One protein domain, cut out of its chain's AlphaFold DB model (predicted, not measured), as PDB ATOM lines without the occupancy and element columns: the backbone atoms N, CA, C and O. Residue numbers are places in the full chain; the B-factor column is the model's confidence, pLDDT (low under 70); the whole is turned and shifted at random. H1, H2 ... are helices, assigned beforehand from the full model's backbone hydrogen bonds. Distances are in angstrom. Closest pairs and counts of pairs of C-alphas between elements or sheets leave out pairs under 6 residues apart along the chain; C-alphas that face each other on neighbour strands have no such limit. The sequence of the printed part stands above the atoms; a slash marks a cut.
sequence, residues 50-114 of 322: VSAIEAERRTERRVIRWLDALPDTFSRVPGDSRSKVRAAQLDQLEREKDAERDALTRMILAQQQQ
ATOM      1  N   VAL A  50      50.086  92.154 178.744       56.94
ATOM      2  CA  VAL A  50      49.243  91.430 177.776       56.94
ATOM      3  C   VAL A  50      49.848  91.535 176.376       56.94
ATOM      4  O   VAL A  50      49.952  90.536 175.668       56.94
ATOM      5  N   SER A  51      50.339  92.720 176.006       56.44
ATOM      6  CA  SER A  51      51.023  92.951 174.730       56.44
ATOM      7  C   SER A  51      52.335  92.171 174.621       56.44
ATOM      8  O   SER A  51      52.654  91.682 173.540       56.44
ATOM      9  N   ALA A  52      53.077  92.009 175.720       61.66
ATOM     10  CA  ALA A  52      54.296  91.205 175.762       61.66
ATOM     11  C   ALA A  52      53.999  89.713 175.554       61.66
ATOM     12  O   ALA A  52      54.630  89.089 174.705       61.66
ATOM     13  N   ILE A  53      52.980  89.173 176.232       63.19
ATOM     14  CA  ILE A  53      52.533  87.781 176.048       63.19
ATOM     15  C   ILE A  53      52.033  87.564 174.612       63.19
ATOM     16  O   ILE A  53      52.295  86.541 173.982       63.19
ATOM     17  N   GLU A  54      51.322  88.539 174.047       57.53
ATOM     18  CA  GLU A  54      50.832  88.447 172.674       57.53
ATOM     19  C   GLU A  54      51.966  88.573 171.643       57.53
ATOM     20  O   GLU A  54      51.936  87.923 170.595       57.53
ATOM     21  N   ALA A  55      52.993  89.378 171.928       61.19
ATOM     22  CA  ALA A  55      54.213  89.453 171.133       61.19
ATOM     23  C   ALA A  55      54.997  88.135 171.195       61.19
ATOM     24  O   ALA A  55      55.409  87.641 170.146       61.19
ATOM     25  N   GLU A  56      55.115  87.525 172.373       59.69
ATOM     26  CA  GLU A  56      55.742  86.218 172.577       59.69
ATOM     27  C   GLU A  56      55.011  85.132 171.772       59.69
ATOM     28  O   GLU A  56      55.607  84.508 170.890       59.69
ATOM     29  N   ARG A  57      53.679  85.051 171.887       57.53
ATOM     30  CA  ARG A  57      52.839  84.160 171.061       57.53
ATOM     31  C   ARG A  57      52.993  84.413 169.557       57.53
ATOM     32  O   ARG A  57      52.979  83.479 168.751       57.53
ATOM     33  N   ARG A  58      53.128  85.674 169.126       55.12
ATOM     34  CA  ARG A  58      53.384  86.020 167.712       55.12
ATOM     35  C   ARG A  58      54.776  85.575 167.270       55.12
ATOM     36  O   ARG A  58      54.925  85.150 166.121       55.12
ATOM     37  N   THR A  59      55.781  85.661 168.142       62.41
ATOM     38  CA  THR A  59      57.134  85.180 167.850       62.41
ATOM     39  C   THR A  59      57.195  83.662 167.784       62.41
ATOM     40  O   THR A  59      57.718  83.150 166.802       62.41
ATOM     41  N   GLU A  60      56.554  82.940 168.702       60.69
ATOM     42  CA  GLU A  60      56.442  81.477 168.671       60.69
ATOM     43  C   GLU A  60      55.776  80.995 167.381       60.69
ATOM     44  O   GLU A  60      56.328  80.166 166.660       60.69
ATOM     45  N   ARG A  61      54.637  81.592 167.002       58.69
ATOM     46  CA  ARG A  61      53.956  81.282 165.730       58.69
ATOM     47  C   ARG A  61      54.844  81.555 164.517       58.69
ATOM     48  O   ARG A  61      54.800  80.813 163.538       58.69
ATOM     49  N   ARG A  62      55.654  82.618 164.559       61.75
ATOM     50  CA  ARG A  62      56.597  82.962 163.485       61.75
ATOM     51  C   ARG A  62      57.769  81.979 163.426       61.75
ATOM     52  O   ARG A  62      58.167  81.621 162.321       61.75
ATOM     53  N   VAL A  63      58.275  81.527 164.572       61.81
ATOM     54  CA  VAL A  63      59.334  80.512 164.682       61.81
ATOM     55  C   VAL A  63      58.833  79.164 164.174       61.81
ATOM     56  O   VAL A  63      59.496  78.565 163.336       61.81
ATOM     57  N   ILE A  64      57.630  78.738 164.569       64.50
ATOM     58  CA  ILE A  64      56.989  77.517 164.055       64.50
ATOM     59  C   ILE A  64      56.829  77.610 162.532       64.50
ATOM     60  O   ILE A  64      57.260  76.719 161.807       64.50
ATOM     61  N   ARG A  65      56.307  78.729 162.014       67.75
ATOM     62  CA  ARG A  65      56.157  78.935 160.564       67.75
ATOM     63  C   ARG A  65      57.496  78.957 159.817       67.75
ATOM     64  O   ARG A  65      57.555  78.564 158.657       67.75
ATOM     65  N   TRP A  66      58.565  79.434 160.452       65.38
ATOM     66  CA  TRP A  66      59.903  79.439 159.866       65.38
ATOM     67  C   TRP A  66      60.530  78.042 159.856       65.38
ATOM     68  O   TRP A  66      61.092  77.645 158.839       65.38
ATOM     69  N   LEU A  67      60.358  77.260 160.926       62.88
ATOM     70  CA  LEU A  67      60.756  75.849 160.972       62.88
ATOM     71  C   LEU A  67      60.035  75.018 159.894       62.88
ATOM     72  O   LEU A  67      60.612  74.081 159.342       62.88
ATOM     73  N   ASP A  68      58.816  75.410 159.525       62.69
ATOM     74  CA  ASP A  68      58.020  74.752 158.478       62.69
ATOM     75  C   ASP A  68      58.519  75.048 157.070       62.69
ATOM     76  O   ASP A  68      58.376  74.215 156.172       62.69
ATOM     77  N   ALA A  69      59.141  76.212 156.890       67.81
ATOM     78  CA  ALA A  69      59.752  76.625 155.636       67.81
ATOM     79  C   ALA A  69      61.152  76.020 155.423       67.81
ATOM     80  O   ALA A  69      61.690  76.113 154.319       67.81
ATOM     81  N   LEU A  70      61.751  75.403 156.450       61.56
ATOM     82  CA  LEU A  70      63.047  74.744 156.323       61.56
ATOM     83  C   LEU A  70      62.910  73.337 155.711       61.56
ATOM     84  O   LEU A  70      61.967  72.612 156.042       61.56
ATOM     85  N   PRO A  71      63.861  72.919 154.853       62.44
ATOM     86  CA  PRO A  71      63.909  71.555 154.329       62.44
ATOM     87  C   PRO A  71      63.971  70.510 155.455       62.44
ATOM     88  O   PRO A  71      64.580  70.751 156.493       62.44
ATOM     89  N   ASP A  72      63.405  69.316 155.249       60.03
ATOM     90  CA  ASP A  72      63.365  68.246 156.271       60.03
ATOM     91  C   ASP A  72      64.756  67.776 156.748       60.03
ATOM     92  O   ASP A  72      64.872  67.149 157.803       60.03
ATOM     93  N   THR A  73      65.809  68.102 155.996       56.47
ATOM     94  CA  THR A  73      67.218  67.835 156.316       56.47
ATOM     95  C   THR A  73      67.860  68.884 157.231       56.47
ATOM     96  O   THR A  73      68.975  68.670 157.695       56.47
ATOM     97  N   PHE A  74      67.182  70.004 157.517       54.66
ATOM     98  CA  PHE A  74      67.665  71.092 158.383       54.66
ATOM     99  C   PHE A  74      67.392  70.847 159.873       54.66
ATOM    100  O   PHE A  74      67.227  71.787 160.658       54.66
ATOM    101  N   SER A  75      67.341  69.590 160.308       55.16
ATOM    102  CA  SER A  75      67.391  69.331 161.738       55.16
ATOM    103  C   SER A  75      68.743  69.800 162.274       55.16
ATOM    104  O   SER A  75      69.816  69.354 161.880       55.16
ATOM    105  N   ARG A  76      68.688  70.757 163.201       59.41
ATOM    106  CA  ARG A  76      69.865  71.287 163.905       59.41
ATOM    107  C   ARG A  76      70.552  70.224 164.782       59.41
ATOM    108  O   ARG A  76      71.657  70.454 165.262       59.41
ATOM    109  N   VAL A  77      69.895  69.080 164.984       55.59
ATOM    110  CA  VAL A  77      70.375  67.921 165.738       55.59
ATOM    111  C   VAL A  77      70.743  66.812 164.747       55.59
ATOM    112  O   VAL A  77      69.856  66.319 164.043       55.59
ATOM    113  N   PRO A  78      72.020  66.396 164.677       47.16
ATOM    114  CA  PRO A  78      72.431  65.279 163.834       47.16
ATOM    115  C   PRO A  78      71.632  64.011 164.173       47.16
ATOM    116  O   PRO A  78      71.660  63.550 165.310       47.16
ATOM    117  N   GLY A  79      70.933  63.439 163.189       57.94
ATOM    118  CA  GLY A  79      70.239  62.148 163.322       57.94
ATOM    119  C   GLY A  79      68.737  62.203 163.630       57.94
ATOM    120  O   GLY A  79      68.069  61.172 163.522       57.94
ATOM    121  N   ASP A  80      68.173  63.376 163.927       61.47
ATOM    122  CA  ASP A  80      66.722  63.537 164.069       61.47
ATOM    123  C   ASP A  80      66.095  64.168 162.832       61.47
ATOM    124  O   ASP A  80      66.686  65.025 162.193       61.47
ATOM    125  N   SER A  81      64.890  63.745 162.459       66.31
ATOM    126  CA  SER A  81      64.108  64.401 161.409       66.31
ATOM    127  C   SER A  81      63.362  65.605 161.991       66.31
ATOM    128  O   SER A  81      62.991  65.605 163.168       66.31
ATOM    129  N   ARG A  82      63.060  66.619 161.169       69.75
ATOM    130  CA  ARG A  82      62.228  67.777 161.559       69.75
ATOM    131  C   ARG A  82      60.918  67.367 162.249       69.75
ATOM    132  O   ARG A  82      60.490  68.007 163.207       69.75
ATOM    133  N   SER A  83      60.311  66.270 161.797       68.38
ATOM    134  CA  SER A  83      59.094  65.698 162.384       68.38
ATOM    135  C   SER A  83      59.260  65.275 163.847       68.38
ATOM    136  O   SER A  83      58.358  65.508 164.645       68.38
ATOM    137  N   LYS A  84      60.414  64.714 164.225       74.00
ATOM    138  CA  LYS A  84      60.701  64.324 165.612       74.00
ATOM    139  C   LYS A  84      60.905  65.537 166.511       74.00
ATOM    140  O   LYS A  84      60.378  65.561 167.616       74.00
ATOM    141  N   VAL A  85      61.609  66.559 166.019       75.75
ATOM    142  CA  VAL A  85      61.808  67.816 166.761       75.75
ATOM    143  C   VAL A  85      60.464  68.504 167.016       75.75
ATOM    144  O   VAL A  85      60.201  68.935 168.133       75.75
ATOM    145  N   ARG A  86      59.575  68.535 166.015       75.44
ATOM    146  CA  ARG A  86      58.208  69.061 166.171       75.44
ATOM    147  C   ARG A  86      57.370  68.249 167.151       75.44
ATOM    148  O   ARG A  86      56.701  68.843 167.986       75.44
ATOM    149  N   ALA A  87      57.424  66.920 167.076       80.44
ATOM    150  CA  ALA A  87      56.715  66.060 168.017       80.44
ATOM    151  C   ALA A  87      57.188  66.296 169.461       80.44
ATOM    152  O   ALA A  87      56.361  66.458 170.348       80.44
ATOM    153  N   ALA A  88      58.501  66.410 169.682       79.44
ATOM    154  CA  ALA A  88      59.063  66.690 171.001       79.44
ATOM    155  C   ALA A  88      58.680  68.084 171.534       79.44
ATOM    156  O   ALA A  88      58.416  68.234 172.722       79.44
ATOM    157  N   GLN A  89      58.628  69.101 170.666       79.75
ATOM    158  CA  GLN A  89      58.175  70.442 171.047       79.75
ATOM    159  C   GLN A  89      56.684  70.475 171.398       79.75
ATOM    160  O   GLN A  89      56.309  71.134 172.362       79.75
ATOM    161  N   LEU A  90      55.838  69.764 170.647       82.38
ATOM    162  CA  LEU A  90      54.407  69.668 170.948       82.38
ATOM    163  C   LEU A  90      54.148  68.910 172.252       82.38
ATOM    164  O   LEU A  90      53.377  69.390 173.070       82.38
ATOM    165  N   ASP A  91      54.841  67.791 172.471       83.19
ATOM    166  CA  ASP A  91      54.754  67.004 173.708       83.19
ATOM    167  C   ASP A  91      55.210  67.815 174.936       83.19
ATOM    168  O   ASP A  91      54.625  67.730 176.014       83.19
ATOM    169  N   GLN A  92      56.226  68.671 174.775       83.62
ATOM    170  CA  GLN A  92      56.636  69.614 175.818       83.62
ATOM    171  C   GLN A  92      55.540  70.647 176.128       83.62
ATOM    172  O   GLN A  92      55.262  70.904 177.296       83.62
ATOM    173  N   LEU A  93      54.913  71.216 175.097       81.75
ATOM    174  CA  LEU A  93      53.879  72.247 175.230       81.75
ATOM    175  C   LEU A  93      52.574  71.672 175.812       81.75
ATOM    176  O   LEU A  93      51.890  72.330 176.592       81.75
ATOM    177  N   GLU A  94      52.242  70.426 175.473       81.38
ATOM    178  CA  GLU A  94      51.139  69.678 176.083       81.38
ATOM    179  C   GLU A  94      51.400  69.427 177.573       81.38
ATOM    180  O   GLU A  94      50.558  69.768 178.400       81.38
ATOM    181  N   ARG A  95      52.612  68.982 177.936       85.75
ATOM    182  CA  ARG A  95      53.006  68.815 179.345       85.75
ATOM    183  C   ARG A  95      52.961  70.116 180.146       85.75
ATOM    184  O   ARG A  95      52.592  70.087 181.316       85.75
ATOM    185  N   GLU A  96      53.319  71.247 179.545       84.06
ATOM    186  CA  GLU A  96      53.200  72.560 180.191       84.06
ATOM    187  C   GLU A  96      51.736  72.953 180.411       84.06
ATOM    188  O   GLU A  96      51.373  73.348 181.517       84.06
ATOM    189  N   LYS A  97      50.870  72.753 179.411       82.50
ATOM    190  CA  LYS A  97      49.425  72.984 179.559       82.50
ATOM    191  C   LYS A  97      48.790  72.099 180.621       82.50
ATOM    192  O   LYS A  97      47.922  72.556 181.362       82.50
ATOM    193  N   ASP A  98      49.200  70.843 180.700       83.69
ATOM    194  CA  ASP A  98      48.684  69.925 181.710       83.69
ATOM    195  C   ASP A  98      49.183  70.304 183.106       83.69
ATOM    196  O   ASP A  98      48.401  70.313 184.052       83.69
ATOM    197  N   ALA A  99      50.438  70.748 183.230       85.31
ATOM    198  CA  ALA A  99      50.953  71.305 184.477       85.31
ATOM    199  C   ALA A  99      50.203  72.581 184.905       85.31
ATOM    200  O   ALA A  99      49.931  72.758 186.095       85.31
ATOM    201  N   GLU A 100      49.833  73.454 183.964       83.69
ATOM    202  CA  GLU A 100      49.004  74.635 184.236       83.69
ATOM    203  C   GLU A 100      47.600  74.248 184.714       83.69
ATOM    204  O   GLU A 100      47.121  74.791 185.714       83.69
ATOM    205  N   ARG A 101      46.950  73.277 184.057       82.12
ATOM    206  CA  ARG A 101      45.642  72.748 184.485       82.12
ATOM    207  C   ARG A 101      45.706  72.132 185.874       82.12
ATOM    208  O   ARG A 101      44.839  72.407 186.705       82.12
ATOM    209  N   ASP A 102      46.737  71.345 186.150       86.69
ATOM    210  CA  ASP A 102      46.962  70.741 187.458       86.69
ATOM    211  C   ASP A 102      47.203  71.803 188.534       86.69
ATOM    212  O   ASP A 102      46.660  71.710 189.638       86.69
ATOM    213  N   ALA A 103      47.995  72.834 188.233       88.94
ATOM    214  CA  ALA A 103      48.242  73.943 189.149       88.94
ATOM    215  C   ALA A 103      46.955  74.728 189.446       88.94
ATOM    216  O   ALA A 103      46.673  75.032 190.608       88.94
ATOM    217  N   LEU A 104      46.145  75.002 188.422       86.19
ATOM    218  CA  LEU A 104      44.861  75.687 188.553       86.19
ATOM    219  C   LEU A 104      43.872  74.853 189.375       86.19
ATOM    220  O   LEU A 104      43.244  75.368 190.299       86.19
ATOM    221  N   THR A 105      43.809  73.546 189.126       87.56
ATOM    222  CA  THR A 105      42.977  72.605 189.891       87.56
ATOM    223  C   THR A 105      43.380  72.588 191.367       87.56
ATOM    224  O   THR A 105      42.531  72.699 192.254       87.56
ATOM    225  N   ARG A 106      44.687  72.537 191.660       82.50
ATOM    226  CA  ARG A 106      45.208  72.613 193.036       82.50
ATOM    227  C   ARG A 106      44.893  73.949 193.704       82.50
ATOM    228  O   ARG A 106      44.571  73.960 194.888       82.50
ATOM    229  N   MET A 107      44.972  75.057 192.971       85.38
ATOM    230  CA  MET A 107      44.616  76.382 193.481       85.38
ATOM    231  C   MET A 107      43.130  76.459 193.849       85.38
ATOM    232  O   MET A 107      42.808  76.949 194.930       85.38
ATOM    233  N   ILE A 108      42.234  75.938 193.004       83.56
ATOM    234  CA  ILE A 108      40.790  75.887 193.289       83.56
ATOM    235  C   ILE A 108      40.518  75.034 194.534       83.56
ATOM    236  O   ILE A 108      39.809  75.474 195.438       83.56
ATOM    237  N   LEU A 109      41.127  73.849 194.628       83.00
ATOM    238  CA  LEU A 109      41.016  72.981 195.807       83.00
ATOM    239  C   LEU A 109      41.526  73.671 197.078       83.00
ATOM    240  O   LEU A 109      40.862  73.629 198.115       83.00
ATOM    241  N   ALA A 110      42.672  74.351 197.003       77.62
ATOM    242  CA  ALA A 110      43.226  75.104 198.123       77.62
ATOM    243  C   ALA A 110      42.313  76.272 198.539       77.62
ATOM    244  O   ALA A 110      42.139  76.515 199.732       77.62
ATOM    245  N   GLN A 111      41.688  76.962 197.580       74.62
ATOM    246  CA  GLN A 111      40.721  78.023 197.857       74.62
ATOM    247  C   GLN A 111      39.441  77.472 198.502       74.62
ATOM    248  O   GLN A 111      38.911  78.079 199.431       74.62
ATOM    249  N   GLN A 112      38.962  76.308 198.059       68.81
ATOM    250  CA  GLN A 112      37.765  75.676 198.613       68.81
ATOM    251  C   GLN A 112      37.993  75.191 200.057       68.81
ATOM    252  O   GLN A 112      37.115  75.340 200.904       68.81
ATOM    253  N   GLN A 113      39.195  74.694 200.373       61.94
ATOM    254  CA  GLN A 113      39.578  74.292 201.734       61.94
ATOM    255  C   GLN A 113      39.782  75.471 202.698       61.94
ATOM    256  O   GLN A 113      39.742  75.279 203.912       61.94
ATOM    257  N   GLN A 114      39.971  76.692 202.185       59.09
ATOM    258  CA  GLN A 114      40.053  77.904 203.003       59.09
ATOM    259  C   GLN A 114      38.688  78.467 203.414       59.09
ATOM    260  O   GLN A 114      38.663  79.516 204.055       59.09
TER     261      GLN A 114
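This is residues 50 to 114 of the 322 residues of an uncharacterized protein of Pseudogymnoascus sp. VKM F-3557 (UniProt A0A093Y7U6). A long helix, H2, and a shorter one, H1, make an open V, joined at its point by the loop of residues 70 to 81. Residues 50 to 63 and 87 to 114 stand free as the two arms. The printed part has 65 residues, with two named helices, H1 then H2, and no named strand; its class is all helix. It is extended, with a radius of gyration of the C-alphas of 17.1 A, and flat, spanning 55 by 30 by 12 A.

Find C-alpha 82 at (62.228, 67.777, 161.559); from there H2, residues 82 to 113, runs 46.6 A to C-alpha 113 at (39.578, 74.292, 201.734). H1, residues 50 to 69, starts at (49.243, 91.430, 177.776) and is 28.6 A long.

H1 and H2 are near each other, with 7 pairs of C-alphas within 10 A and the closest at 8.2 A. In both helices every O i to N i+4 pair is within hydrogen-bond range.

The C-alphas farthest apart, Thr 73 and Gln 114, are 54.9 A apart. The link from H1 to H2 is long, and the printed part has no cut. Look for pLDDT under 70 at residues 50 to 83 and 112 to 114.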